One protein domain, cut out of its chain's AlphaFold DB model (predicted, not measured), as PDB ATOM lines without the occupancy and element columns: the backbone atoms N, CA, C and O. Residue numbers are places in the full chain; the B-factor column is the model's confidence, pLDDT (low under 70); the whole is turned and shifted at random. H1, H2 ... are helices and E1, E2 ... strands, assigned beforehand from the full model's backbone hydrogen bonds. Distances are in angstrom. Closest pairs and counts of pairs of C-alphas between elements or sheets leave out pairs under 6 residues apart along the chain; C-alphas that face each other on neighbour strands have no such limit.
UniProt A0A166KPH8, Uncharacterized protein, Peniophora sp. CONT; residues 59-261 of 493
ATOM      1  N   GLU A  59       7.787 -24.372 -28.234       85.31
ATOM      2  CA  GLU A  59       8.286 -23.278 -27.413       85.31
ATOM      3  C   GLU A  59       7.787 -23.431 -25.967       85.31
ATOM      4  O   GLU A  59       6.612 -23.756 -25.760       85.31
ATOM      5  N   PRO A  60       8.658 -23.235 -24.959       89.00
ATOM      6  CA  PRO A  60       8.245 -23.285 -23.565       89.00
ATOM      7  C   PRO A  60       7.229 -22.188 -23.243       89.00
ATOM      8  O   PRO A  60       7.511 -21.001 -23.386       89.00
ATOM      9  N   GLU A  61       6.051 -22.580 -22.761       90.25
ATOM     10  CA  GLU A  61       5.027 -21.632 -22.313       90.25
ATOM     11  C   GLU A  61       4.916 -21.594 -20.787       90.25
ATOM     12  O   GLU A  61       5.219 -22.563 -20.087       90.25
ATOM     13  N   TYR A  62       4.371 -20.491 -20.274       93.12
ATOM     14  CA  TYR A  62       4.020 -20.334 -18.866       93.12
ATOM     15  C   TYR A  62       3.179 -21.512 -18.335       93.12
ATOM     16  O   TYR A  62       2.184 -21.929 -18.937       93.12
ATOM     17  N   GLY A  63       3.602 -22.060 -17.197       92.38
ATOM     18  CA  GLY A  63       3.014 -23.212 -16.523       92.38
ATOM     19  C   GLY A  63       3.388 -24.569 -17.118       92.38
ATOM     20  O   GLY A  63       3.193 -25.586 -16.453       92.38
ATOM     21  N   GLN A  64       3.939 -24.641 -18.333       92.44
ATOM     22  CA  GLN A  64       4.324 -25.924 -18.923       92.44
ATOM     23  C   GLN A  64       5.499 -26.558 -18.174       92.44
ATOM     24  O   GLN A  64       6.351 -25.874 -17.602       92.44
ATOM     25  N   VAL A  65       5.556 -27.892 -18.192       93.50
ATOM     26  CA  VAL A  65       6.657 -28.646 -17.588       93.50
ATOM     27  C   VAL A  65       7.604 -29.164 -18.667       93.50
ATOM     28  O   VAL A  65       7.248 -30.008 -19.493       93.50
ATOM     29  N   HIS A  66       8.840 -28.681 -18.630       93.31
ATOM     30  CA  HIS A  66       9.908 -29.015 -19.568       93.31
ATOM     31  C   HIS A  66      10.995 -29.867 -18.921       93.31
ATOM     32  O   HIS A  66      11.019 -30.073 -17.707       93.31
ATOM     33  N   VAL A  67      11.889 -30.409 -19.745       92.44
ATOM     34  CA  VAL A  67      13.079 -31.105 -19.257       92.44
ATOM     35  C   VAL A  67      14.210 -30.102 -19.049       92.44
ATOM     36  O   VAL A  67      14.491 -29.289 -19.918       92.44
ATOM     37  N   MET A  68      14.915 -30.211 -17.929       91.94
ATOM     38  CA  MET A  68      16.131 -29.452 -17.642       91.94
ATOM     39  C   MET A  68      17.195 -30.380 -17.050       91.94
ATOM     40  O   MET A  68      16.886 -31.260 -16.242       91.94
ATOM     41  N   LEU A  69      18.459 -30.221 -17.450       90.56
ATOM     42  CA  LEU A  69      19.580 -30.947 -16.845       90.56
ATOM     43  C   LEU A  69      20.172 -30.111 -15.706       90.56
ATOM     44  O   LEU A  69      21.051 -29.287 -15.945       90.56
ATOM     45  N   GLU A  70      19.700 -30.343 -14.479       90.00
ATOM     46  CA  GLU A  70      20.076 -29.520 -13.322       90.00
ATOM     47  C   GLU A  70      20.039 -30.291 -11.983       90.00
ATOM     48  O   GLU A  70      19.587 -31.442 -11.873       90.00
ATOM     49  N   SER A  71      20.567 -29.678 -10.929       90.44
ATOM     50  CA  SER A  71      20.484 -30.122  -9.542       90.44
ATOM     51  C   SER A  71      19.353 -29.428  -8.782       90.44
ATOM     52  O   SER A  71      19.235 -28.211  -8.809       90.44
ATOM     53  N   LEU A  72      18.608 -30.189  -7.969       90.69
ATOM     54  CA  LEU A  72      17.615 -29.625  -7.037       90.69
ATOM     55  C   LEU A  72      18.226 -28.709  -5.972       90.69
ATOM     56  O   LEU A  72      17.506 -27.962  -5.328       90.69
ATOM     57  N   PHE A  73      19.537 -28.799  -5.742       91.31
ATOM     58  CA  PHE A  73      20.204 -27.974  -4.736       91.31
ATOM     59  C   PHE A  73      20.520 -26.574  -5.250       91.31
ATOM     60  O   PHE A  73      20.698 -25.671  -4.441       91.31
ATOM     61  N   LEU A  74      20.615 -26.397  -6.571       90.56
ATOM     62  CA  LEU A  74      21.093 -25.148  -7.151       90.56
ATOM     63  C   LEU A  74      20.171 -23.953  -6.858       90.56
ATOM     64  O   LEU A  74      20.711 -22.929  -6.448       90.56
ATOM     65  N   PRO A  75      18.829 -24.053  -6.994       93.50
ATOM     66  CA  PRO A  75      17.954 -22.911  -6.726       93.50
ATOM     67  C   PRO A  75      18.078 -22.417  -5.281       93.50
ATOM     68  O   PRO A  75      18.245 -21.228  -5.042       93.50
ATOM     69  N   VAL A  76      18.099 -23.345  -4.316       94.50
ATOM     70  CA  VAL A  76      18.260 -23.010  -2.893       94.50
ATOM     71  C   VAL A  76      19.645 -22.436  -2.617       94.50
ATOM     72  O   VAL A  76      19.774 -21.456  -1.897       94.50
ATOM     73  N   ALA A  77      20.697 -23.012  -3.197       92.06
ATOM     74  CA  ALA A  77      22.046 -22.523  -2.954       92.06
ATOM     75  C   ALA A  77      22.270 -21.106  -3.513       92.06
ATOM     76  O   ALA A  77      22.926 -20.309  -2.850       92.06
ATOM     77  N   ARG A  78      21.682 -20.778  -4.676       90.75
ATOM     78  CA  ARG A  78      21.677 -19.413  -5.233       90.75
ATOM     79  C   ARG A  78      20.845 -18.448  -4.390       90.75
ATOM     80  O   ARG A  78      21.321 -17.371  -4.072       90.75
ATOM     81  N   LEU A  79      19.650 -18.866  -3.971       92.94
ATOM     82  CA  LEU A  79      18.807 -18.058  -3.085       92.94
ATOM     83  C   LEU A  79      19.553 -17.676  -1.801       92.94
ATOM     84  O   LEU A  79      19.518 -16.527  -1.375       92.94
ATOM     85  N   LEU A  80      20.241 -18.642  -1.187       91.56
ATOM     86  CA  LEU A  80      20.999 -18.383   0.031       91.56
ATOM     87  C   LEU A  80      22.238 -17.525  -0.242       91.56
ATOM     88  O   LEU A  80      22.554 -16.688   0.594       91.56
ATOM     89  N   GLN A  81      22.919 -17.697  -1.386       86.00
ATOM     90  CA  GLN A  81      24.083 -16.896  -1.811       86.00
ATOM     91  C   GLN A  81      23.821 -15.384  -1.773       86.00
ATOM     92  O   GLN A  81      24.731 -14.625  -1.430       86.00
ATOM     93  N   ASP A  82      22.597 -14.959  -2.075       84.31
ATOM     94  CA  ASP A  82      22.211 -13.547  -2.085       84.31
ATOM     95  C   ASP A  82      22.009 -12.960  -0.671       84.31
ATOM     96  O   ASP A  82      22.027 -11.740  -0.485       84.31
ATOM     97  N   GLU A  83      21.877 -13.800   0.362       79.12
ATOM     98  CA  GLU A  83      21.867 -13.369   1.762       79.12
ATOM     99  C   GLU A  83      23.304 -12.932   2.115       79.12
ATOM    100  O   GLU A  83      24.191 -13.769   2.211       79.12
ATOM    101  N   HIS A  84      23.583 -11.626   2.262       73.62
ATOM    102  CA  HIS A  84      24.920 -11.045   2.523       73.62
ATOM    103  C   HIS A  84      25.575 -11.481   3.864       73.62
ATOM    104  O   HIS A  84      25.917 -10.658   4.716       73.62
ATOM    105  N   ASN A  85      25.757 -12.780   4.084       74.50
ATOM    106  CA  ASN A  85      26.333 -13.395   5.270       74.50
ATOM    107  C   ASN A  85      27.781 -13.839   4.955       74.50
ATOM    108  O   ASN A  85      28.016 -14.451   3.915       74.50
ATOM    109  N   PRO A  86      28.775 -13.567   5.824       73.06
ATOM    110  CA  PRO A  86      30.168 -13.967   5.597       73.06
ATOM    111  C   PRO A  86      30.366 -15.463   5.309       73.06
ATOM    112  O   PRO A  86      31.239 -15.834   4.529       73.06
ATOM    113  N   LEU A  87      29.537 -16.338   5.890       72.88
ATOM    114  CA  LEU A  87      29.596 -17.783   5.630       72.88
ATOM    115  C   LEU A  87      29.213 -18.150   4.189       72.88
ATOM    116  O   LEU A  87      29.534 -19.243   3.720       72.88
ATOM    117  N   MET A  88      28.580 -17.229   3.467       79.12
ATOM    118  CA  MET A  88      28.168 -17.435   2.086       79.12
ATOM    119  C   MET A  88      29.338 -17.404   1.117       79.12
ATOM    120  O   MET A  88      29.254 -18.045   0.079       79.12
ATOM    121  N   GLU A  89      30.471 -16.783   1.457       78.12
ATOM    122  CA  GLU A  89      31.673 -16.848   0.611       78.12
ATOM    123  C   GLU A  89      32.150 -18.302   0.422       78.12
ATOM    124  O   GLU A  89      32.516 -18.733  -0.678       78.12
ATOM    125  N   HIS A  90      32.066 -19.102   1.489       77.25
ATOM    126  CA  HIS A  90      32.376 -20.524   1.440       77.25
ATOM    127  C   HIS A  90      31.325 -21.321   0.664       77.25
ATOM    128  O   HIS A  90      31.699 -22.165  -0.156       77.25
ATOM    129  N   LEU A  91      30.034 -21.022   0.854       83.12
ATOM    130  CA  LEU A  91      28.979 -21.655   0.064       83.12
ATOM    131  C   LEU A  91      29.156 -21.354  -1.428       83.12
ATOM    132  O   LEU A  91      29.060 -22.278  -2.227       83.12
ATOM    133  N   ASN A  92      29.501 -20.121  -1.803       78.81
ATOM    134  CA  ASN A  92      29.718 -19.709  -3.192       78.81
ATOM    135  C   ASN A  92      30.795 -20.559  -3.861       78.81
ATOM    136  O   ASN A  92      30.591 -21.081  -4.953       78.81
ATOM    137  N   THR A  93      31.910 -20.785  -3.164       81.81
ATOM    138  CA  THR A  93      32.991 -21.639  -3.674       81.81
ATOM    139  C   THR A  93      32.514 -23.079  -3.895       81.81
ATOM    140  O   THR A  93      32.821 -23.689  -4.926       81.81
ATOM    141  N   SER A  94      31.745 -23.633  -2.953       82.38
ATOM    142  CA  SER A  94      31.177 -24.980  -3.070       82.38
ATOM    143  C   SER A  94      30.116 -25.071  -4.170       82.38
ATOM    144  O   SER A  94      30.093 -26.058  -4.903       82.38
ATOM    145  N   VAL A  95      29.280 -24.045  -4.342       80.12
ATOM    146  CA  VAL A  95      28.279 -23.943  -5.415       80.12
ATOM    147  C   VAL A  95      28.960 -23.874  -6.772       80.12
ATOM    148  O   VAL A  95      28.656 -24.690  -7.637       80.12
ATOM    149  N   ASP A  96      29.934 -22.987  -6.952       81.31
ATOM    150  CA  ASP A  96      30.679 -22.852  -8.204       81.31
ATOM    151  C   ASP A  96      31.371 -24.158  -8.592       81.31
ATOM    152  O   ASP A  96      31.316 -24.604  -9.744       81.31
ATOM    153  N   ARG A  97      32.010 -24.815  -7.618       80.19
ATOM    154  CA  ARG A  97      32.626 -26.127  -7.821       80.19
ATOM    155  C   ARG A  97      31.582 -27.175  -8.196       80.19
ATOM    156  O   ARG A  97      31.776 -27.934  -9.143       80.19
ATOM    157  N   PHE A  98      30.465 -27.196  -7.485       80.19
ATOM    158  CA  PHE A  98      29.372 -28.126  -7.719       80.19
ATOM    159  C   PHE A  98      28.757 -27.970  -9.118       80.19
ATOM    160  O   PHE A  98      28.537 -28.974  -9.806       80.19
ATOM    161  N   VAL A  99      28.539 -26.729  -9.562       78.50
ATOM    162  CA  VAL A  99      28.046 -26.385 -10.904       78.50
ATOM    163  C   VAL A  99      28.993 -26.934 -11.976       78.50
ATOM    164  O   VAL A  99      28.547 -27.551 -12.944       78.50
ATOM    165  N   ARG A 100      30.313 -26.819 -11.777       75.31
ATOM    166  CA  ARG A 100      31.330 -27.360 -12.705       75.31
ATOM    167  C   ARG A 100      31.395 -28.893 -12.708       75.31
ATOM    168  O   ARG A 100      31.671 -29.519 -13.741       75.31
ATOM    169  N   ASP A 101      31.128 -29.529 -11.572       66.69
ATOM    170  CA  ASP A 101      31.430 -30.946 -11.362       66.69
ATOM    171  C   ASP A 101      30.338 -31.924 -11.844       66.69
ATOM    172  O   ASP A 101      30.555 -33.135 -11.837       66.69
ATOM    173  N   ARG A 102      29.256 -31.456 -12.485       63.16
ATOM    174  CA  ARG A 102      28.277 -32.280 -13.250       63.16
ATOM    175  C   ARG A 102      27.495 -33.324 -12.433       63.16
ATOM    176  O   ARG A 102      27.198 -34.404 -12.943       63.16
ATOM    177  N   SER A 103      27.068 -33.033 -11.203       67.94
ATOM    178  CA  SER A 103      26.112 -33.925 -10.507       67.94
ATOM    179  C   SER A 103      24.634 -33.654 -10.864       67.94
ATOM    180  O   SER A 103      23.721 -33.842 -10.056       67.94
ATOM    181  N   CYS A 104      24.394 -33.237 -12.106       78.00
ATOM    182  CA  CYS A 104      23.071 -32.898 -12.614       78.00
ATOM    183  C   CYS A 104      22.320 -34.129 -13.114       78.00
ATOM    184  O   CYS A 104      22.911 -35.146 -13.486       78.00
ATOM    185  N   LYS A 105      20.991 -34.043 -13.096       86.06
ATOM    186  CA  LYS A 105      20.097 -35.068 -13.640       86.06
ATOM    187  C   LYS A 105      19.050 -34.391 -14.505       86.06
ATOM    188  O   LYS A 105      18.762 -33.218 -14.299       86.06
ATOM    189  N   LEU A 106      18.495 -35.134 -15.459       89.56
ATOM    190  CA  LEU A 106      17.303 -34.676 -16.161       89.56
ATOM    191  C   LEU A 106      16.163 -34.585 -15.153       89.56
ATOM    192  O   LEU A 106      15.927 -35.530 -14.394       89.56
ATOM    193  N   ARG A 107      15.513 -33.430 -15.121       91.00
ATOM    194  CA  ARG A 107      14.455 -33.096 -14.179       91.00
ATOM    195  C   ARG A 107      13.314 -32.394 -14.897       91.00
ATOM    196  O   ARG A 107      13.571 -31.705 -15.884       91.00
ATOM    197  N   PRO A 108      12.089 -32.540 -14.387       94.25
ATOM    198  CA  PRO A 108      11.017 -31.637 -14.743       94.25
ATOM    199  C   PRO A 108      11.306 -30.229 -14.204       94.25
ATOM    200  O   PRO A 108      11.743 -30.068 -13.060       94.25
ATOM    201  N   ALA A 109      11.050 -29.225 -15.035       95.56
ATOM    202  CA  ALA A 109      11.139 -27.808 -14.720       95.56
ATOM    203  C   ALA A 109       9.823 -27.130 -15.118       95.56
ATOM    204  O   ALA A 109       9.400 -27.241 -16.267       95.56
ATOM    205  N   ILE A 110       9.161 -26.474 -14.168       96.12
ATOM    206  CA  ILE A 110       7.900 -25.759 -14.382       96.12
ATOM    207  C   ILE A 110       8.243 -24.331 -14.795       96.12
ATOM    208  O   ILE A 110       8.901 -23.631 -14.025       96.12
ATOM    209  N   ILE A 111       7.806 -23.894 -15.973       95.81
ATOM    210  CA  ILE A 111       8.031 -22.525 -16.449       95.81
ATOM    211  C   ILE A 111       7.102 -21.568 -15.702       95.81
ATOM    212  O   ILE A 111       5.892 -21.766 -15.670       95.81
ATOM    213  N   THR A 112       7.656 -20.517 -15.108       95.94
ATOM    214  CA  THR A 112       6.910 -19.526 -14.307       95.94
ATOM    215  C   THR A 112       6.970 -18.126 -14.890       95.94
ATOM    216  O   THR A 112       6.186 -17.264 -14.516       95.94
ATOM    217  N   ARG A 113       7.904 -17.870 -15.800       93.44
ATOM    218  CA  ARG A 113       7.973 -16.633 -16.566       93.44
ATOM    219  C   ARG A 113       8.773 -16.891 -17.829       93.44
ATOM    220  O   ARG A 113       9.716 -17.675 -17.790       93.44
ATOM    221  N   VAL A 114       8.370 -16.234 -18.908       90.94
ATOM    222  CA  VAL A 114       9.104 -16.151 -20.171       90.94
ATOM    223  C   VAL A 114       9.421 -14.673 -20.372       90.94
ATOM    224  O   VAL A 114       8.509 -13.846 -20.305       90.94
ATOM    225  N   TYR A 115      10.695 -14.338 -20.518       91.19
ATOM    226  CA  TYR A 115      11.175 -12.977 -20.736       91.19
ATOM    227  C   TYR A 115      11.404 -12.712 -22.235       91.19
ATOM    228  O   TYR A 115      11.543 -13.644 -23.022       91.19
ATOM    229  N   ASP A 116      11.473 -11.437 -22.639       88.06
ATOM    230  CA  ASP A 116      11.638 -11.034 -24.053       88.06
ATOM    231  C   ASP A 116      12.991 -11.449 -24.668       88.06
ATOM    232  O   ASP A 116      13.151 -11.465 -25.886       88.06
ATOM    233  N   ASN A 117      13.984 -11.744 -23.828       86.62
ATOM    234  CA  ASN A 117      15.300 -12.271 -24.201       86.62
ATOM    235  C   ASN A 117      15.343 -13.808 -24.185       86.62
ATOM    236  O   ASN A 117      16.429 -14.381 -24.100       86.62
ATOM    237  N   ASP A 118      14.171 -14.447 -24.216       84.06
ATOM    238  CA  ASP A 118      13.967 -15.890 -24.120       84.06
ATOM    239  C   ASP A 118      14.456 -16.516 -22.797       84.06
ATOM    240  O   ASP A 118      14.465 -17.739 -22.662       84.06
ATOM    241  N   GLU A 119      14.841 -15.720 -21.791       92.00
ATOM    242  CA  GLU A 119      15.117 -16.240 -20.450       92.00
ATOM    243  C   GLU A 119      13.829 -16.754 -19.795       92.00
ATOM    244  O   GLU A 119      12.714 -16.293 -20.061       92.00
ATOM    245  N   PHE A 120      13.991 -17.694 -18.872       92.44
ATOM    246  CA  PHE A 120      12.906 -18.292 -18.116       92.44
ATOM    247  C   PHE A 120      13.188 -18.239 -16.623       92.44
ATOM    248  O   PHE A 120      14.299 -18.528 -16.181       92.44
ATOM    249  N   ASP A 121      12.144 -17.995 -15.837       96.06
ATOM    250  CA  ASP A 121      12.150 -18.384 -14.428       96.06
ATOM    251  C   ASP A 121      11.470 -19.735 -14.287       96.06
ATOM    252  O   ASP A 121      10.343 -19.922 -14.761       96.06
ATOM    253  N   VAL A 122      12.116 -20.670 -13.594       97.00
ATOM    254  CA  VAL A 122      11.596 -22.027 -13.426       97.00
ATOM    255  C   VAL A 122      11.592 -22.496 -11.978       97.00
ATOM    256  O   VAL A 122      12.469 -22.144 -11.185       97.00
ATOM    257  N   TYR A 123      10.639 -23.370 -11.656       97.62
ATOM    258  CA  TYR A 123      10.705 -24.235 -10.478       97.62
ATOM    259  C   TYR A 123      11.208 -25.621 -10.868       97.62
ATOM    260  O   TYR A 123      10.753 -26.198 -11.855       97.62
ATOM    261  N   LEU A 124      12.111 -26.198 -10.072       95.81
ATOM    262  CA  LEU A 124      12.595 -27.559 -10.308       95.81
ATOM    263  C   LEU A 124      11.769 -28.585  -9.543       95.81
ATOM    264  O   LEU A 124      11.490 -28.419  -8.357       95.81
ATOM    265  N   VAL A 125      11.458 -29.696 -10.205       95.06
ATOM    266  CA  VAL A 125      10.753 -30.831  -9.609       95.06
ATOM    267  C   VAL A 125      11.699 -32.016  -9.457       95.06
ATOM    268  O   VAL A 125      12.597 -32.269 -10.271       95.06
ATOM    269  N   GLY A 126      11.515 -32.797  -8.400       91.19
ATOM    270  CA  GLY A 126      12.193 -34.075  -8.272       91.19
ATOM    271  C   GLY A 126      11.602 -34.981  -7.210       91.19
ATOM    272  O   GLY A 126      10.726 -34.603  -6.444       91.19
ATOM    273  N   THR A 127      12.101 -36.210  -7.168       86.75
ATOM    274  CA  THR A 127      11.679 -37.218  -6.194       86.75
ATOM    275  C   THR A 127      12.756 -37.435  -5.136       86.75
ATOM    276  O   THR A 127      13.954 -37.277  -5.406       86.75
ATOM    277  N   LYS A 128      12.347 -37.872  -3.937       71.38
ATOM    278  CA  LYS A 128      13.295 -38.295  -2.887       71.38
ATOM    279  C   LYS A 128      14.163 -39.483  -3.335       71.38
ATOM    280  O   LYS A 128      15.353 -39.542  -3.029       71.38
ATOM    281  N   GLU A 129      13.617 -40.388  -4.149       59.84
ATOM    282  CA  GLU A 129      14.344 -41.558  -4.668       59.84
ATOM    283  C   GLU A 129      15.354 -41.206  -5.774       59.84
ATOM    284  O   GLU A 129      16.410 -41.837  -5.888       59.84
ATOM    285  N   GLY A 130      15.134 -40.105  -6.499       51.94
ATOM    286  CA  GLY A 130      16.091 -39.521  -7.439       51.94
ATOM    287  C   GLY A 130      17.361 -38.962  -6.779       51.94
ATOM    288  O   GLY A 130      18.260 -38.495  -7.489       51.94
ATOM    289  N   GLY A 131      17.469 -39.023  -5.447       50.75
ATOM    290  CA  GLY A 131      18.572 -38.496  -4.649       50.75
ATOM    291  C   GLY A 131      19.175 -39.450  -3.615       50.75
ATOM    292  O   GLY A 131      19.947 -38.953  -2.819       50.75
ATOM    293  N   LYS A 132      18.865 -40.761  -3.601       44.75
ATOM    294  CA  LYS A 132      19.439 -41.788  -2.684       44.75
ATOM    295  C   LYS A 132      19.980 -41.243  -1.343       44.75
ATOM    296  O   LYS A 132      21.176 -41.301  -1.072       44.75
ATOM    297  N   GLY A 133      19.081 -40.748  -0.503       49.25
ATOM    298  CA  GLY A 133      19.358 -40.414   0.887       49.25
ATOM    299  C   GLY A 133      18.084 -39.912   1.547       49.25
ATOM    300  O   GLY A 133      17.431 -39.022   1.017       49.25
ATOM    301  N   SER A 134      17.726 -40.479   2.695       55.50
ATOM    302  CA  SER A 134      16.612 -40.028   3.540       55.50
ATOM    303  C   SER A 134      16.832 -38.638   4.152       55.50
ATOM    304  O   SER A 134      15.977 -38.161   4.885       55.50
ATOM    305  N   ASN A 135      17.976 -38.009   3.871       70.25
ATOM    306  CA  ASN A 135      18.455 -36.816   4.546       70.25
ATOM    307  C   ASN A 135      18.898 -35.809   3.476       70.25
ATOM    308  O   ASN A 135      20.088 -35.701   3.166       70.25
ATOM    309  N   PHE A 136      17.941 -35.122   2.854       84.06
ATOM    310  CA  PHE A 136      18.276 -33.883   2.159       84.06
ATOM    311  C   PHE A 136      18.867 -32.908   3.192       84.06
ATOM    312  O   PHE A 136      18.536 -32.998   4.378       84.06
ATOM    313  N   PRO A 137      19.781 -32.004   2.798       90.81
ATOM    314  CA  PRO A 137      20.204 -30.946   3.703       90.81
ATOM    315  C   PRO A 137      18.974 -30.173   4.180       90.81
ATOM    316  O   PRO A 137      18.126 -29.828   3.355       90.81
ATOM    317  N   HIS A 138      18.889 -29.869   5.476       93.19
ATOM    318  CA  HIS A 138      17.715 -29.198   6.046       93.19
ATOM    319  C   HIS A 138      17.387 -27.867   5.363       93.19
ATOM    320  O   HIS A 138      16.215 -27.532   5.221       93.19
ATOM    321  N   ALA A 139      18.407 -27.148   4.881       93.12
ATOM    322  CA  ALA A 139      18.211 -25.957   4.062       93.12
ATOM    323  C   ALA A 139      17.373 -26.250   2.808       93.12
ATOM    324  O   ALA A 139      16.458 -25.505   2.500       93.12
ATOM    325  N   VAL A 140      17.645 -27.352   2.105       93.31
ATOM    326  CA  VAL A 140      16.902 -27.728   0.895       93.31
ATOM    327  C   VAL A 140      15.504 -28.213   1.254       93.31
ATOM    328  O   VAL A 140      14.547 -27.779   0.623       93.31
ATOM    329  N   ASP A 141      15.374 -29.056   2.283       92.31
ATOM    330  CA  ASP A 141      14.066 -29.541   2.749       92.31
ATOM    331  C   ASP A 141      13.127 -28.389   3.141       92.31
ATOM    332  O   ASP A 141      11.933 -28.457   2.859       92.31
ATOM    333  N   GLY A 142      13.665 -27.313   3.727       94.06
ATOM    334  CA  GLY A 142      12.903 -26.111   4.078       94.06
ATOM    335  C   GLY A 142      12.270 -25.393   2.881       94.06
ATOM    336  O   GLY A 142      11.269 -24.710   3.056       94.06
ATOM    337  N   PHE A 143      12.797 -25.596   1.670       96.06
ATOM    338  CA  PHE A 143      12.280 -25.026   0.419       96.06
ATOM    339  C   PHE A 143      11.685 -26.087  -0.519       96.06
ATOM    340  O   PHE A 143      11.572 -25.866  -1.726       96.06
ATOM    341  N   MET A 144      11.331 -27.266  -0.000       95.06
ATOM    342  CA  MET A 144      10.681 -28.321  -0.777       95.06
ATOM    343  C   MET A 144       9.222 -28.485  -0.364       95.06
ATOM    344  O   MET A 144       8.873 -28.516   0.813       95.06
ATOM    345  N   THR A 145       8.359 -28.652  -1.358       95.12
ATOM    346  CA  THR A 145       6.913 -28.787  -1.170       95.12
ATOM    347  C   THR A 145       6.415 -30.007  -1.933       95.12
ATOM    348  O   THR A 145       6.747 -30.156  -3.110       95.12
ATOM    349  N   PRO A 146       5.648 -30.915  -1.306       94.31
ATOM    350  CA  PRO A 146       5.147 -32.101  -1.988       94.31
ATOM    351  C   PRO A 146       4.135 -31.743  -3.087       94.31
ATOM    352  O   PRO A 146       3.256 -30.902  -2.889       94.31
ATOM    353  N   ILE A 147       4.254 -32.433  -4.224       93.19
ATOM    354  CA  ILE A 147       3.302 -32.395  -5.340       93.19
ATOM    355  C   ILE A 147       2.409 -33.626  -5.247       93.19
ATOM    356  O   ILE A 147       2.922 -34.740  -5.150       93.19
ATOM    357  N   ASP A 148       1.095 -33.429  -5.281       90.88
ATOM    358  CA  ASP A 148       0.096 -34.493  -5.172       90.88
ATOM    359  C   ASP A 148       0.383 -35.468  -4.014       90.88
ATOM    360  O   ASP A 148       0.474 -36.679  -4.239       90.88
ATOM    361  N   PRO A 149       0.587 -34.983  -2.768       89.25
ATOM    362  CA  PRO A 149       0.880 -35.878  -1.661       89.25
ATOM    363  C   PRO A 149      -0.258 -36.863  -1.428       89.25
ATOM    364  O   PRO A 149      -1.432 -36.487  -1.385       89.25
ATOM    365  N   CYS A 150       0.102 -38.122  -1.185       82.62
ATOM    366  CA  CYS A 150      -0.838 -39.060  -0.593       82.62
ATOM    367  C   CYS A 150      -1.176 -38.582   0.830       82.62
ATOM    368  O   CYS A 150      -0.254 -38.235   1.579       82.62
ATOM    369  N   PRO A 151      -2.461 -38.572   1.228       80.38
ATOM    370  CA  PRO A 151      -2.825 -38.302   2.611       80.38
ATOM    371  C   PRO A 151      -2.112 -39.293   3.535       80.38
ATOM    372  O   PRO A 151      -1.861 -40.445   3.163       80.38
ATOM    373  N   ASN A 152      -1.735 -38.831   4.727       79.56
ATOM    374  CA  ASN A 152      -1.101 -39.699   5.714       79.56
ATOM    375  C   ASN A 152      -2.091 -40.775   6.223       79.56
ATOM    376  O   ASN A 152      -3.251 -40.819   5.816       79.56
ATOM    377  N   VAL A 153      -1.635 -41.656   7.123       73.69
ATOM    378  CA  VAL A 153      -2.477 -42.730   7.698       73.69
ATOM    379  C   VAL A 153      -3.744 -42.174   8.364       73.69
ATOM    380  O   VAL A 153      -4.784 -42.826   8.337       73.69
ATOM    381  N   ASP A 154      -3.671 -40.949   8.881       79.88
ATOM    382  CA  ASP A 154      -4.771 -40.246   9.544       79.88
ATOM    383  C   ASP A 154      -5.647 -39.432   8.567       79.88
ATOM    384  O   ASP A 154      -6.539 -38.700   8.992       79.88
ATOM    385  N   GLY A 155      -5.396 -39.517   7.255       78.38
ATOM    386  CA  GLY A 155      -6.120 -38.764   6.226       78.38
ATOM    387  C   GLY A 155      -5.709 -37.291   6.091       78.38
ATOM    388  O   GLY A 155      -6.281 -36.564   5.282       78.38
ATOM    389  N   VAL A 156      -4.723 -36.827   6.857       81.12
ATOM    390  CA  VAL A 156      -4.259 -35.437   6.872       81.12
ATOM    391  C   VAL A 156      -3.247 -35.204   5.748       81.12
ATOM    392  O   VAL A 156      -2.241 -35.910   5.618       81.12
ATOM    393  N   LEU A 157      -3.510 -34.180   4.937       83.81
ATOM    394  CA  LEU A 157      -2.593 -33.683   3.911       83.81
ATOM    395  C   LEU A 157      -1.611 -32.672   4.511       83.81
ATOM    396  O   LEU A 157      -1.932 -31.944   5.450       83.81
ATOM    397  N   HIS A 158      -0.408 -32.599   3.942       82.44
ATOM    398  CA  HIS A 158       0.576 -31.588   4.328       82.44
ATOM    399  C   HIS A 158      -0.000 -30.182   4.077       82.44
ATOM    400  O   HIS A 158      -0.490 -29.948   2.983       82.44
ATOM    401  N   PRO A 159       0.050 -29.215   5.008       86.50
ATOM    402  CA  PRO A 159      -0.620 -27.919   4.822       86.50
ATOM    403  C   PRO A 159      -0.067 -27.120   3.627       86.50
ATOM    404  O   PRO A 159      -0.808 -26.455   2.899       86.50
ATOM    405  N   HIS A 160       1.236 -27.243   3.379       91.94
ATOM    406  CA  HIS A 160       1.917 -26.649   2.234       91.94
ATOM    407  C   HIS A 160       2.125 -27.721   1.169       91.94
ATOM    408  O   HIS A 160       3.119 -28.437   1.203       91.94
ATOM    409  N   HIS A 161       1.160 -27.900   0.276       93.31
ATOM    410  CA  HIS A 161       1.266 -28.811  -0.860       93.31
ATOM    411  C   HIS A 161       0.648 -28.175  -2.097       93.31
ATOM    412  O   HIS A 161      -0.049 -27.159  -2.001       93.31
ATOM    413  N   VAL A 162       0.903 -28.799  -3.243       92.88
ATOM    414  CA  VAL A 162       0.290 -28.431  -4.517       92.88
ATOM    415  C   VAL A 162      -0.226 -29.681  -5.207       92.88
ATOM    416  O   VAL A 162       0.405 -30.734  -5.128       92.88
ATOM    417  N   HIS A 163      -1.361 -29.573  -5.882       89.31
ATOM    418  CA  HIS A 163      -1.848 -30.613  -6.780       89.31
ATOM    419  C   HIS A 163      -1.517 -30.221  -8.212       89.31
ATOM    420  O   HIS A 163      -1.669 -29.048  -8.545       89.31
ATOM    421  N   SER A 164      -1.051 -31.156  -9.038       87.06
ATOM    422  CA  SER A 164      -0.831 -30.904 -10.467       87.06
ATOM    423  C   SER A 164      -2.039 -31.352 -11.293       87.06
ATOM    424  O   SER A 164      -2.840 -32.173 -10.843       87.06
ATOM    425  N   SER A 165      -2.211 -30.773 -12.485       80.62
ATOM    426  CA  SER A 165      -3.265 -31.168 -13.423       80.62
ATOM    427  C   SER A 165      -2.657 -31.466 -14.806       80.62
ATOM    428  O   SER A 165      -2.010 -30.593 -15.387       80.62
ATOM    429  N   PRO A 166      -2.793 -32.697 -15.336       81.94
ATOM    430  CA  PRO A 166      -3.291 -33.891 -14.642       81.94
ATOM    431  C   PRO A 166      -2.417 -34.249 -13.426       81.94
ATOM    432  O   PRO A 166      -1.279 -33.795 -13.336       81.94
ATOM    433  N   ARG A 167      -2.944 -35.071 -12.502       84.38
ATOM    434  CA  ARG A 167      -2.206 -35.521 -11.305       84.38
ATOM    435  C   ARG A 167      -0.839 -36.094 -11.670       84.38
ATOM    436  O   ARG A 167      -0.737 -36.873 -12.618       84.38
ATOM    437  N   TRP A 168       0.165 -35.795 -10.855       87.38
ATOM    438  CA  TRP A 168       1.532 -36.265 -11.036       87.38
ATOM    439  C   TRP A 168       1.589 -37.788 -10.882       87.38
ATOM    440  O   TRP A 168       1.197 -38.325  -9.842       87.38
ATOM    441  N   ILE A 169       2.070 -38.508 -11.899       82.44
ATOM    442  CA  ILE A 169       1.982 -39.976 -11.965       82.44
ATOM    443  C   ILE A 169       3.354 -40.585 -11.660       82.44
ATOM    444  O   ILE A 169       3.961 -41.239 -12.506       82.44
ATOM    445  N   SER A 170       3.840 -40.395 -10.432       81.12
ATOM    446  CA  SER A 170       5.145 -40.913 -10.002       81.12
ATOM    447  C   SER A 170       5.015 -42.036  -8.978       81.12
ATOM    448  O   SER A 170       4.172 -42.005  -8.084       81.12
ATOM    449  N   ASP A 171       5.914 -43.014  -9.077       80.31
ATOM    450  CA  ASP A 171       6.045 -44.116  -8.117       80.31
ATOM    451  C   ASP A 171       6.511 -43.650  -6.740       80.31
ATOM    452  O   ASP A 171       6.211 -44.277  -5.723       80.31
ATOM    453  N   SER A 172       7.257 -42.552  -6.722       85.62
ATOM    454  CA  SER A 172       7.778 -41.927  -5.515       85.62
ATOM    455  C   SER A 172       7.171 -40.542  -5.347       85.62
ATOM    456  O   SER A 172       6.934 -39.839  -6.331       85.62
ATOM    457  N   GLN A 173       7.023 -40.096  -4.099       89.88
ATOM    458  CA  GLN A 173       6.584 -38.733  -3.801       89.88
ATOM    459  C   GLN A 173       7.466 -37.704  -4.528       89.88
ATOM    460  O   GLN A 173       8.688 -37.651  -4.313       89.88
ATOM    461  N   ALA A 174       6.831 -36.897  -5.377       91.94
ATOM    462  CA  ALA A 174       7.443 -35.765  -6.051       91.94
ATOM    463  C   ALA A 174       7.364 -34.512  -5.171       91.94
ATOM    464  O   ALA A 174       6.461 -34.360  -4.343       91.94
ATOM    465  N   TYR A 175       8.336 -33.631  -5.354       94.56
ATOM    466  CA  TYR A 175       8.472 -32.371  -4.648       94.56
ATOM    467  C   TYR A 175       8.882 -31.287  -5.638       94.56
ATOM    468  O   TYR A 175       9.724 -31.531  -6.507       94.56
ATOM    469  N   VAL A 176       8.326 -30.094  -5.468       96.06
ATOM    470  CA  VAL A 176       8.780 -28.871  -6.125       96.06
ATOM    471  C   VAL A 176       9.719 -28.120  -5.182       96.06
ATOM    472  O   VAL A 176       9.463 -28.038  -3.981       96.06
ATOM    473  N   VAL A 177      10.825 -27.612  -5.719       96.81
ATOM    474  CA  VAL A 177      11.689 -26.647  -5.033       96.81
ATOM    475  C   VAL A 177      11.075 -25.268  -5.238       96.81
ATOM    476  O   VAL A 177      10.944 -24.821  -6.376       96.81
ATOM    477  N   THR A 178      10.679 -24.615  -4.152       97.25
ATOM    478  CA  THR A 178       9.941 -23.341  -4.175       97.25
ATOM    479  C   THR A 178      10.839 -22.128  -4.412       97.25
ATOM    480  O   THR A 178      10.342 -21.046  -4.702       97.25
ATOM    481  N   ALA A 179      12.161 -22.294  -4.329       96.50
ATOM    482  CA  ALA A 179      13.123 -21.302  -4.795       96.50
ATOM    483  C   ALA A 179      13.188 -21.313  -6.334       96.50
ATOM    484  O   ALA A 179      13.438 -22.363  -6.935       96.50
ATOM    485  N   LYS A 180      12.972 -20.150  -6.966       95.38
ATOM    486  CA  LYS A 180      13.041 -19.989  -8.428       95.38
ATOM    487  C   LYS A 180      14.487 -20.048  -8.920       95.38
ATOM    488  O   LYS A 180      15.424 -19.675  -8.217       95.38
ATOM    489  N   LEU A 181      14.651 -20.499 -10.156       93.94
ATOM    490  CA  LEU A 181      15.911 -20.463 -10.883       93.94
ATOM    491  C   LEU A 181      15.704 -19.734 -12.207       93.94
ATOM    492  O   LEU A 181      14.884 -20.168 -13.011       93.94
ATOM    493  N   THR A 182      16.475 -18.678 -12.445       93.56
ATOM    494  CA  THR A 182      16.532 -18.026 -13.757       93.56
ATOM    495  C   THR A 182      17.510 -18.773 -14.662       93.56
ATOM    496  O   THR A 182      18.615 -19.145 -14.241       93.56
ATOM    497  N   THR A 183      17.082 -19.044 -15.889       89.62
ATOM    498  CA  THR A 183      17.763 -19.897 -16.866       89.62
ATOM    499  C   THR A 183      17.551 -19.362 -18.277       89.62
ATOM    500  O   THR A 183      16.534 -18.755 -18.581       89.62
ATOM    501  N   GLU A 184      18.535 -19.581 -19.139       81.88
ATOM    502  CA  GLU A 184      18.485 -19.217 -20.553       81.88
ATOM    503  C   GLU A 184      17.857 -20.352 -21.384       81.88
ATOM    504  O   GLU A 184      17.957 -21.531 -21.004       81.88
ATOM    505  N   PRO A 185      17.273 -20.042 -22.554       77.00
ATOM    506  CA  PRO A 185      16.734 -21.055 -23.450       77.00
ATOM    507  C   PRO A 185      17.856 -21.935 -24.001       77.00
ATOM    508  O   PRO A 185      19.018 -21.532 -24.102       77.00
ATOM    509  N   GLU A 186      17.519 -23.177 -24.345       71.31
ATOM    510  CA  GLU A 186      18.491 -24.112 -24.901       71.31
ATOM    511  C   GLU A 186      19.038 -23.596 -26.242       71.31
ATOM    512  O   GLU A 186      18.356 -23.607 -27.259       71.31
ATOM    513  N   THR A 187      20.315 -23.209 -26.271       56.31
ATOM    514  CA  THR A 187      21.092 -23.136 -27.524       56.31
ATOM    515  C   THR A 187      21.863 -24.438 -27.791       56.31
ATOM    516  O   THR A 187      22.402 -24.639 -28.880       56.31
ATOM    517  N   SER A 188      21.932 -25.349 -26.805       59.97
ATOM    518  CA  SER A 188      22.601 -26.659 -26.883       59.97
ATOM    519  C   SER A 188      22.203 -27.580 -25.720       59.97
ATOM    520  O   SER A 188      21.726 -27.088 -24.711       59.97
ATOM    521  N   THR A 189      22.538 -28.881 -25.775       63.97
ATOM    522  CA  THR A 189      22.310 -29.889 -24.700       63.97
ATOM    523  C   THR A 189      23.008 -29.617 -23.349       63.97
ATOM    524  O   THR A 189      23.130 -30.518 -22.505       63.97
ATOM    525  N   ALA A 190      23.483 -28.391 -23.148       69.62
ATOM    526  CA  ALA A 190      24.159 -27.879 -21.979       69.62
ATOM    527  C   ALA A 190      23.297 -27.932 -20.707       69.62
ATOM    528  O   ALA A 190      22.069 -28.016 -20.714       69.62
ATOM    529  N   MET A 191      24.000 -27.939 -19.577       75.88
ATOM    530  CA  MET A 191      23.404 -27.857 -18.245       75.88
ATOM    531  C   MET A 191      22.825 -26.471 -17.997       75.88
ATOM    532  O   MET A 191      23.345 -25.498 -18.530       75.88
ATOM    533  N   GLY A 192      21.817 -26.385 -17.133       78.38
ATOM    534  CA  GLY A 192      21.282 -25.087 -16.735       78.38
ATOM    535  C   GLY A 192      20.391 -24.424 -17.784       78.38
ATOM    536  O   GLY A 192      20.095 -23.247 -17.618       78.38
ATOM    537  N   HIS A 193      19.949 -25.164 -18.809       83.75
ATOM    538  CA  HIS A 193      19.037 -24.687 -19.852       83.75
ATOM    539  C   HIS A 193      17.748 -25.513 -19.904       83.75
ATOM    540  O   HIS A 193      17.774 -26.746 -19.766       83.75
ATOM    541  N   VAL A 194      16.630 -24.824 -20.122       83.88
ATOM    542  CA  VAL A 194      15.318 -25.431 -20.384       83.88
ATOM    543  C   VAL A 194      15.312 -26.001 -21.788       83.88
ATOM    544  O   VAL A 194      15.479 -25.260 -22.750       83.88
ATOM    545  N   ARG A 195      15.068 -27.306 -21.906       88.31
ATOM    546  CA  ARG A 195      15.031 -27.983 -23.200       88.31
ATOM    547  C   ARG A 195      13.711 -27.774 -23.918       88.31
ATOM    548  O   ARG A 195      12.653 -27.756 -23.288       88.31
ATOM    549  N   GLU A 196      13.757 -27.791 -25.247       85.12
ATOM    550  CA  GLU A 196      12.547 -27.820 -26.085       85.12
ATOM    551  C   GLU A 196      11.669 -29.047 -25.776       85.12
ATOM    552  O   GLU A 196      10.445 -29.027 -25.903       85.12
ATOM    553  N   SER A 197      12.279 -30.150 -25.327       87.50
ATOM    554  CA  SER A 197      11.535 -31.348 -24.950       87.50
ATOM    555  C   SER A 197      10.678 -31.102 -23.703       87.50
ATOM    556  O   SER A 197      11.212 -30.868 -22.614       87.50
ATOM    557  N   ARG A 198       9.357 -31.259 -23.841       88.94
ATOM    558  CA  ARG A 198       8.416 -31.320 -22.711       88.94
ATOM    559  C   ARG A 198       8.682 -32.545 -21.836       88.94
ATOM    560  O   ARG A 198       9.003 -33.624 -22.345       88.94
ATOM    561  N   TRP A 199       8.502 -32.398 -20.526       89.25
ATOM    562  CA  TRP A 199       8.532 -33.535 -19.613       89.25
ATOM    563  C   TRP A 199       7.318 -34.429 -19.876       89.25
ATOM    564  O   TRP A 199       6.182 -33.955 -19.933       89.25
ATOM    565  N   LYS A 200       7.571 -35.727 -20.057       86.25
ATOM    566  CA  LYS A 200       6.538 -36.737 -20.286       86.25
ATOM    567  C   LYS A 200       6.688 -37.843 -19.265       86.25
ATOM    568  O   LYS A 200       7.749 -38.461 -19.180       86.25
ATOM    569  N   GLU A 201       5.617 -38.110 -18.535       78.31
ATOM    570  CA  GLU A 201       5.538 -39.268 -17.652       78.31
ATOM    571  C   GLU A 201       4.689 -40.345 -18.329       78.31
ATOM    572  O   GLU A 201       3.645 -40.066 -18.926       78.31
ATOM    573  N   TYR A 202       5.193 -41.577 -18.314       78.25
ATOM    574  CA  TYR A 202       4.543 -42.705 -18.968       78.25
ATOM    575  C   TYR A 202       3.868 -43.569 -17.905       78.25
ATOM    576  O   TYR A 202       4.532 -43.949 -16.936       78.25
ATOM    577  N   PRO A 203       2.591 -43.941 -18.091       71.44
ATOM    578  CA  PRO A 203       1.945 -44.910 -17.223       71.44
ATOM    579  C   PRO A 203       2.763 -46.203 -17.136       71.44
ATOM    580  O   PRO A 203       3.300 -46.699 -18.137       71.44
ATOM    581  N   LYS A 204       2.844 -46.772 -15.929       70.50
ATOM    582  CA  LYS A 204       3.523 -48.048 -15.675       70.50
ATOM    583  C   LYS A 204       3.097 -49.112 -16.689       70.50
ATOM    584  O   LYS A 204       1.916 -49.406 -16.847       70.50
ATOM    585  N   GLY A 205       4.082 -49.719 -17.349       69.44
ATOM    586  CA  GLY A 205       3.859 -50.817 -18.292       69.44
ATOM    587  C   GLY A 205       3.483 -50.398 -19.715       69.44
ATOM    588  O   GLY A 205       3.266 -51.282 -20.541       69.44
ATOM    589  N   GLN A 206       3.452 -49.099 -20.042       65.94
ATOM    590  CA  GLN A 206       3.169 -48.619 -21.402       65.94
ATOM    591  C   GLN A 206       4.203 -47.594 -21.909       65.94
ATOM    592  O   GLN A 206       3.883 -46.419 -22.089       65.94
ATOM    593  N   PRO A 207       5.440 -48.021 -22.230       61.81
ATOM    594  CA  PRO A 207       6.447 -47.134 -22.821       61.81
ATOM    595  C   PRO A 207       6.096 -46.665 -24.248       61.81
ATOM    596  O   PRO A 207       6.745 -45.766 -24.767       61.81
ATOM    597  N   ALA A 208       5.093 -47.277 -24.890       57.12
ATOM    598  CA  ALA A 208       4.656 -46.953 -26.251       57.12
ATOM    599  C   ALA A 208       3.447 -45.992 -26.314       57.12
ATOM    600  O   ALA A 208       2.971 -45.692 -27.407       57.12
ATOM    601  N   GLY A 209       2.919 -45.541 -25.168       63.31
ATOM    602  CA  GLY A 209       1.780 -44.620 -25.111       63.31
ATOM    603  C   GLY A 209       2.161 -43.161 -25.391       63.31
ATOM    604  O   GLY A 209       3.327 -42.779 -25.282       63.31
ATOM    605  N   LYS A 210       1.167 -42.321 -25.714       71.31
ATOM    606  CA  LYS A 210       1.326 -40.859 -25.674       71.31
ATOM    607  C   LYS A 210       1.598 -40.462 -24.220       71.31
ATOM    608  O   LYS A 210       0.703 -40.561 -23.389       71.31
ATOM    609  N   GLY A 211       2.847 -40.127 -23.899       74.19
ATOM    610  CA  GLY A 211       3.221 -39.703 -22.549       74.19
ATOM    611  C   GLY A 211       2.444 -38.456 -22.132       74.19
ATOM    612  O   GLY A 211       2.195 -37.581 -22.962       74.19
ATOM    613  N   THR A 212       2.078 -38.379 -20.857       80.06
ATOM    614  CA  THR A 212       1.315 -37.256 -20.316       80.06
ATOM    615  C   THR A 212       2.232 -36.048 -20.177       80.06
ATOM    616  O   THR A 212       3.267 -36.136 -19.516       80.06
ATOM    617  N   THR A 213       1.871 -34.928 -20.804       83.19
ATOM    618  CA  THR A 213       2.521 -33.634 -20.559       83.19
ATOM    619  C   THR A 213       1.761 -32.876 -19.482       83.19
ATOM    620  O   THR A 213       0.533 -32.887 -19.476       83.19
ATOM    621  N   PHE A 214       2.489 -32.203 -18.598       86.44
ATOM    622  CA  PHE A 214       1.917 -31.491 -17.460       86.44
ATOM    623  C   PHE A 214       1.917 -29.984 -17.706       86.44
ATOM    624  O   PHE A 214       2.853 -29.449 -18.310       86.44
ATOM    625  N   ARG A 215       0.886 -29.306 -17.197       88.88
ATOM    626  CA  ARG A 215       0.814 -27.847 -17.140       88.88
ATOM    627  C   ARG A 215       0.250 -27.422 -15.792       88.88
ATOM    628  O   ARG A 215      -0.814 -27.875 -15.390       88.88
ATOM    629  N   PHE A 216       0.963 -26.538 -15.115       90.81
ATOM    630  CA  PHE A 216       0.491 -25.905 -13.900       90.81
ATOM    631  C   PHE A 216      -0.373 -24.696 -14.268       90.81
ATOM    632  O   PHE A 216       0.041 -23.838 -15.046       90.81
ATOM    633  N   HIS A 217      -1.589 -24.658 -13.734       89.94
ATOM    634  CA  HIS A 217      -2.498 -23.522 -13.816       89.94
ATOM    635  C   HIS A 217      -1.970 -22.360 -12.958       89.94
ATOM    636  O   HIS A 217      -1.317 -22.592 -11.941       89.94
ATOM    637  N   ASP A 218      -2.317 -21.121 -13.303       90.50
ATOM    638  CA  ASP A 218      -1.880 -19.892 -12.622       90.50
ATOM    639  C   ASP A 218      -2.056 -19.986 -11.098       90.50
ATOM    640  O   ASP A 218      -1.098 -19.850 -10.352       90.50
ATOM    641  N   ARG A 219      -3.246 -20.385 -10.630       88.81
ATOM    642  CA  ARG A 219      -3.525 -20.666  -9.205       88.81
ATOM    643  C   ARG A 219      -2.568 -21.663  -8.534       88.81
ATOM    644  O   ARG A 219      -2.264 -21.515  -7.354       88.81
ATOM    645  N   GLN A 220      -2.112 -22.701  -9.241       91.56
ATOM    646  CA  GLN A 220      -1.131 -23.646  -8.690       91.56
ATOM    647  C   GLN A 220       0.243 -22.979  -8.563       91.56
ATOM    648  O   GLN A 220       0.943 -23.220  -7.586       91.56
ATOM    649  N   LEU A 221       0.621 -22.126  -9.518       94.12
ATOM    650  CA  LEU A 221       1.875 -21.370  -9.482       94.12
ATOM    651  C   LEU A 221       1.855 -20.291  -8.394       94.12
ATOM    652  O   LEU A 221       2.792 -20.225  -7.604       94.12
ATOM    653  N   GLU A 222       0.761 -19.535  -8.284       93.38
ATOM    654  CA  GLU A 222       0.496 -18.607  -7.177       93.38
ATOM    655  C   GLU A 222       0.595 -19.333  -5.834       93.38
ATOM    656  O   GLU A 222       1.214 -18.845  -4.893       93.38
ATOM    657  N   ARG A 223       0.053 -20.555  -5.742       93.38
ATOM    658  CA  ARG A 223       0.172 -21.366  -4.529       93.38
ATOM    659  C   ARG A 223       1.623 -21.729  -4.213       93.38
ATOM    660  O   ARG A 223       1.992 -21.666  -3.040       93.38
ATOM    661  N   ILE A 224       2.435 -22.114  -5.203       95.81
ATOM    662  CA  ILE A 224       3.872 -22.374  -4.996       95.81
ATOM    663  C   ILE A 224       4.562 -21.107  -4.477       95.81
ATOM    664  O   ILE A 224       5.360 -21.193  -3.545       95.81
ATOM    665  N   GLU A 225       4.224 -19.940  -5.025       96.69
ATOM    666  CA  GLU A 225       4.773 -18.649  -4.605       96.69
ATOM    667  C   GLU A 225       4.361 -18.273  -3.174       96.69
ATOM    668  O   GLU A 225       5.225 -17.970  -2.356       96.69
ATOM    669  N   CYS A 226       3.088 -18.424  -2.797       96.06
ATOM    670  CA  CYS A 226       2.659 -18.225  -1.409       96.06
ATOM    671  C   CYS A 226       3.379 -19.174  -0.439       96.06
ATOM    672  O   CYS A 226       3.722 -18.793   0.678       96.06
ATOM    673  N   ILE A 227       3.599 -20.433  -0.836       96.56
ATOM    674  CA  ILE A 227       4.349 -21.383  -0.007       96.56
ATOM    675  C   ILE A 227       5.815 -20.950   0.113       96.56
ATOM    676  O   ILE A 227       6.367 -21.020   1.210       96.56
ATOM    677  N   HIS A 228       6.424 -20.468  -0.974       97.19
ATOM    678  CA  HIS A 228       7.774 -19.914  -0.957       97.19
ATOM    679  C   HIS A 228       7.897 -18.761   0.044       97.19
ATOM    680  O   HIS A 228       8.815 -18.768   0.857       97.19
ATOM    681  N   GLU A 229       6.968 -17.804   0.029       97.38
ATOM    682  CA  GLU A 229       6.977 -16.663   0.951       97.38
ATOM    683  C   GLU A 229       6.913 -17.103   2.416       97.38
ATOM    684  O   GLU A 229       7.657 -16.584   3.249       97.38
ATOM    685  N   VAL A 230       6.071 -18.092   2.733       97.19
ATOM    686  CA  VAL A 230       5.987 -18.663   4.085       97.19
ATOM    687  C   VAL A 230       7.307 -19.328   4.472       97.19
ATOM    688  O   VAL A 230       7.862 -19.011   5.521       97.19
ATOM    689  N   GLN A 231       7.849 -20.194   3.612       96.69
ATOM    690  CA  GLN A 231       9.121 -20.885   3.856       96.69
ATOM    691  C   GLN A 231      10.293 -19.906   3.999       96.69
ATOM    692  O   GLN A 231      11.155 -20.077   4.860       96.69
ATOM    693  N   TRP A 232      10.315 -18.848   3.189       96.50
ATOM    694  CA  TRP A 232      11.312 -17.789   3.277       96.50
ATOM    695  C   TRP A 232      11.154 -16.967   4.557       96.50
ATOM    696  O   TRP A 232      12.143 -16.671   5.220       96.50
ATOM    697  N   GLY A 233       9.923 -16.648   4.962       96.75
ATOM    698  CA  GLY A 233       9.641 -15.998   6.241       96.75
ATOM    699  C   GLY A 233      10.114 -16.832   7.435       96.75
ATOM    700  O   GLY A 233      10.783 -16.309   8.328       96.75
ATOM    701  N   GLU A 234       9.842 -18.138   7.423       96.19
ATOM    702  CA  GLU A 234      10.330 -19.092   8.427       96.19
ATOM    703  C   GLU A 234      11.859 -19.178   8.443       96.19
ATOM    704  O   GLU A 234      12.468 -19.176   9.518       96.19
ATOM    705  N   TRP A 235      12.490 -19.199   7.265       95.69
ATOM    706  CA  TRP A 235      13.942 -19.123   7.142       95.69
ATOM    707  C   TRP A 235      14.463 -17.838   7.776       95.69
ATOM    708  O   TRP A 235      15.325 -17.894   8.645       95.69
ATOM    709  N   MET A 236      13.911 -16.679   7.418       95.25
ATOM    710  CA  MET A 236      14.360 -15.379   7.916       95.25
ATOM    711  C   MET A 236      14.170 -15.209   9.425       95.25
ATOM    712  O   MET A 236      15.031 -14.610  10.069       95.25
ATOM    713  N   ALA A 237      13.109 -15.779   9.996       96.25
ATOM    714  CA  ALA A 237      12.858 -15.796  11.436       96.25
ATOM    715  C   ALA A 237      13.756 -16.782  12.209       96.25
ATOM    716  O   ALA A 237      13.821 -16.739  13.442       96.25
ATOM    717  N   MET A 238      14.453 -17.685  11.514       96.69
ATOM    718  CA  MET A 238      15.330 -18.669  12.136       96.69
ATOM    719  C   MET A 238      16.545 -18.003  12.791       96.69
ATOM    720  O   MET A 238      17.187 -17.119  12.222       96.69
ATOM    721  N   LYS A 239      16.904 -18.487  13.987       96.06
ATOM    722  CA  LYS A 239      18.120 -18.064  14.695       96.06
ATOM    723  C   LYS A 239      19.360 -18.267  13.823       96.06
ATOM    724  O   LYS A 239      19.493 -19.302  13.164       96.06
ATOM    725  N   LEU A 240      20.282 -17.305  13.879       92.75
ATOM    726  CA  LEU A 240      21.492 -17.290  13.056       92.75
ATOM    727  C   LEU A 240      22.333 -18.562  13.232       92.75
ATOM    728  O   LEU A 240      22.839 -19.097  12.252       92.75
ATOM    729  N   GLU A 241      22.439 -19.098  14.449       94.25
ATOM    730  CA  GLU A 241      23.206 -20.318  14.725       94.25
ATOM    731  C   GLU A 241      22.651 -21.519  13.953       94.25
ATOM    732  O   GLU A 241      23.406 -22.290  13.364       94.25
ATOM    733  N   LYS A 242      21.321 -21.642  13.908       95.62
ATOM    734  CA  LYS A 242      20.628 -22.733  13.219       95.62
ATOM    735  C   LYS A 242      20.679 -22.562  11.698       95.62
ATOM    736  O   LYS A 242      20.915 -23.539  10.991       95.62
ATOM    737  N   LYS A 243      20.548 -21.326  11.196       93.88
ATOM    738  CA  LYS A 243      20.795 -21.011   9.777       93.88
ATOM    739  C   LYS A 243      22.198 -21.444   9.362       93.88
ATOM    740  O   LYS A 243      22.357 -22.158   8.377       93.88
ATOM    741  N   ASN A 244      23.206 -21.058  10.144       92.38
ATOM    742  CA  ASN A 244      24.602 -21.390   9.878       92.38
ATOM    743  C   ASN A 244      24.830 -22.904   9.886       92.38
ATOM    744  O   ASN A 244      25.506 -23.419   9.001       92.38
ATOM    745  N   GLU A 245      24.225 -23.632  10.828       94.44
ATOM    746  CA  GLU A 245      24.258 -25.095  10.837       94.44
ATOM    747  C   GLU A 245      23.702 -25.678   9.528       94.44
ATOM    748  O   GLU A 245      24.342 -26.522   8.899       94.44
ATOM    749  N   TYR A 246      22.542 -25.200   9.073       94.75
ATOM    750  CA  TYR A 246      21.904 -25.678   7.844       94.75
ATOM    751  C   TYR A 246      22.701 -25.319   6.585       94.75
ATOM    752  O   TYR A 246      22.812 -26.149   5.679       94.75
ATOM    753  N   ILE A 247      23.317 -24.136   6.549       93.19
ATOM    754  CA  ILE A 247      24.228 -23.713   5.478       93.19
ATOM    755  C   ILE A 247      25.463 -24.623   5.436       93.19
ATOM    756  O   ILE A 247      25.814 -25.118   4.367       93.19
ATOM    757  N   ILE A 248      26.080 -24.925   6.584       92.75
ATOM    758  CA  ILE A 248      27.241 -25.830   6.670       92.75
ATOM    759  C   ILE A 248      26.872 -27.240   6.191       92.75
ATOM    760  O   ILE A 248      27.634 -27.872   5.455       92.75
ATOM    761  N   GLN A 249      25.696 -27.748   6.573       93.44
ATOM    762  CA  GLN A 249      25.210 -29.047   6.100       93.44
ATOM    763  C   GLN A 249      25.018 -29.068   4.578       93.44
ATOM    764  O   GLN A 249      25.418 -30.035   3.920       93.44
ATOM    765  N   LEU A 250      24.432 -28.008   4.010       92.38
ATOM    766  CA  LEU A 250      24.268 -27.866   2.564       92.38
ATOM    767  C   LEU A 250      25.625 -27.816   1.859       92.38
ATOM    768  O   LEU A 250      25.840 -28.573   0.913       92.38
ATOM    769  N   GLN A 251      26.548 -26.994   2.353       91.56
ATOM    770  CA  GLN A 251      27.894 -26.865   1.806       91.56
ATOM    771  C   GLN A 251      28.609 -28.220   1.759       91.56
ATOM    772  O   GLN A 251      29.058 -28.648   0.696       91.56
ATOM    773  N   LYS A 252      28.626 -28.950   2.881       91.50
ATOM    774  CA  LYS A 252      29.223 -30.289   2.956       91.50
ATOM    775  C   LYS A 252      28.603 -31.246   1.938       91.50
ATOM    776  O   LYS A 252      29.315 -31.993   1.273       91.50
ATOM    777  N   CYS A 253      27.281 -31.210   1.780       90.06
ATOM    778  CA  CYS A 253      26.587 -32.047   0.807       90.06
ATOM    779  C   CYS A 253      26.984 -31.717  -0.644       90.06
ATOM    780  O   CYS A 253      27.146 -32.627  -1.464       90.06
ATOM    781  N   LEU A 254      27.151 -30.430  -0.970       88.94
ATOM    782  CA  LEU A 254      27.623 -29.983  -2.284       88.94
ATOM    783  C   LEU A 254      29.059 -30.452  -2.544       88.94
ATOM    784  O   LEU A 254      29.325 -31.026  -3.603       88.94
ATOM    785  N   ASP A 255      29.949 -30.292  -1.565       89.12
ATOM    786  CA  ASP A 255      31.346 -30.721  -1.658       89.12
ATOM    787  C   ASP A 255      31.469 -32.241  -1.832       89.12
ATOM    788  O   ASP A 255      32.174 -32.711  -2.730       89.12
ATOM    789  N   ASP A 256      30.725 -33.025  -1.046       88.06
ATOM    790  CA  ASP A 256      30.708 -34.488  -1.140       88.06
ATOM    791  C   ASP A 256      30.242 -34.949  -2.530       88.06
ATOM    792  O   ASP A 256      30.819 -35.864  -3.130       88.06
ATOM    793  N   LYS A 257      29.221 -34.288  -3.094       85.06
ATOM    794  CA  LYS A 257      28.745 -34.571  -4.456       85.06
ATOM    795  C   LYS A 257      29.771 -34.202  -5.523       85.06
ATOM    796  O   LYS A 257      29.924 -34.964  -6.481       85.06
ATOM    797  N   ALA A 258      30.462 -33.075  -5.370       85.94
ATOM    798  CA  ALA A 258      31.523 -32.651  -6.277       85.94
ATOM    799  C   ALA A 258      32.676 -33.671  -6.285       85.94
ATOM    800  O   ALA A 258      33.044 -34.191  -7.341       85.94
ATOM    801  N   VAL A 259      33.151 -34.080  -5.103       87.56
ATOM    802  CA  VAL A 259      34.195 -35.107  -4.938       87.56
ATOM    803  C   VAL A 259      33.766 -36.453  -5.527       87.56
ATOM    804  O   VAL A 259      34.532 -37.082  -6.261       87.56
ATOM    805  N   ALA A 260      32.539 -36.902  -5.254       85.56
ATOM    806  CA  ALA A 260      32.015 -38.151  -5.807       85.56
ATOM    807  C   ALA A 260      31.890 -38.109  -7.340       85.56
ATOM    808  O   ALA A 260      32.032 -39.133  -8.011       85.56
ATOM    809  N   SER A 261      31.609 -36.939  -7.913       83.38
ATOM    810  CA  SER A 261      31.561 -36.758  -9.361       83.38
ATOM    811  C   SER A 261      32.950 -36.807  -9.993       83.38
ATOM    812  O   SER A 261      33.166 -37.562 -10.939       83.38
TER     813      SER A 261
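Overview. This is residues 59 to 261 of the 493 residues of an uncharacterized protein of Peniophora sp. CONT (UniProt A0A166KPH8). A small barrel of five strands, E1, E2, E3, E6 and E7, closes on itself, loosely between E6 and E7, and E5 and E4 extend the sheet beyond E3. The long helix H4 crosses the outside of this barrel, while a group of helices sits beside it: H1 packs on the barrel, and H2 packs on both H1 and the long H5. Residues 151 to 156 stick out as the tip of a long loop. The printed part has 203 residues, with five named helices and seven named strands in the order E1 H1 H2 E2 E3 H3 E4 E5 E6 E7 H4 H5; the class is mixed, helices and strands, and the sheet is mixed. The whole is compact, with a radius of gyration of the C-alphas of 16.9 A and spans of 50 by 48 by 35 A.

Along the chain. The ring holds E1, residues 65 to 70, from C-alpha 65 at (6.657, -28.646, -17.588); E2, residues 105 to 114, 22.8 A long, which bends by 62 degrees at residue 111; E3, residues 120 to 127, 22.4 A; E6, residues 181 to 185; and E7, residues 193 to 198. E4 is residues 144 to 147 and E5 residues 174 to 177. The helices are H1, residues 73 to 81; H2, residues 88 to 101, 19.3 A; H3, residues 138 to 141; H4, residues 218 to 237, 28.5 A, from C-alpha 218 at (-1.880, -19.892, -12.622); and H5, residues 240 to 261, 31.4 A, to C-alpha 261 at (31.561, -36.758, -9.361).

Arrangement. E1 and E2 are antiparallel, with N 68 and O 107 2.9 A apart. The hairpin E2 and E3 has N 110 and O 123 at 2.8 A. On the other side of E3 lie E6, with N 120 and O 183 at 2.8 A, and E5, with N 126 and O 175 at 2.9 A. E4 and E5 form a hairpin, with N 145 and O 176 at 2.9 A. E6 and E7 are parallel, with no N and O within hydrogen-bond range; E7 and E1 are antiparallel, with N 195 and O 67 at 2.9 A. H4 is on the barrel, outside it, at a height over the sheet of 7.6 A, and runs across the strands, at 83 degrees to E2 on the local plane. H1 is at the sheet's level, at a height of 3.4 A; the closest C-alphas of H1 and E6, Pro 75 and Leu 181, are 5.2 A apart. H1 and H2 touch as a helical hairpin, at a shallow tilt of 28 degrees, opposite ways, closest at the C-alphas of Gln 81 and Met 88, 5.7 A. H2 and H5 touch, the same way at a shallow tilt of 22 degrees, closest at the C-alphas of Phe 98 and Ala 258, 5.2 A. H5 touches H3 with residues 243 to 250 alone, closest at the C-alphas of Tyr 246 and Ala 139, 5.3 A. In H1, H2, H4 and H5 every O i to N i+4 pair is within hydrogen-bond range; H3 is too short for one.

Size, cuts and confidence. The two C-alphas farthest apart, those of Pro 86 and Ala 208, are 52.5 A apart. The printed part has no cut. The links E4 to E5, 26 residues, and E7 to H4, 19 residues, are long. Mean pLDDT of the printed part is 85.7; residues 101 to 103, 129 to 134, 187 to 190 and 205 to 209 are under 70.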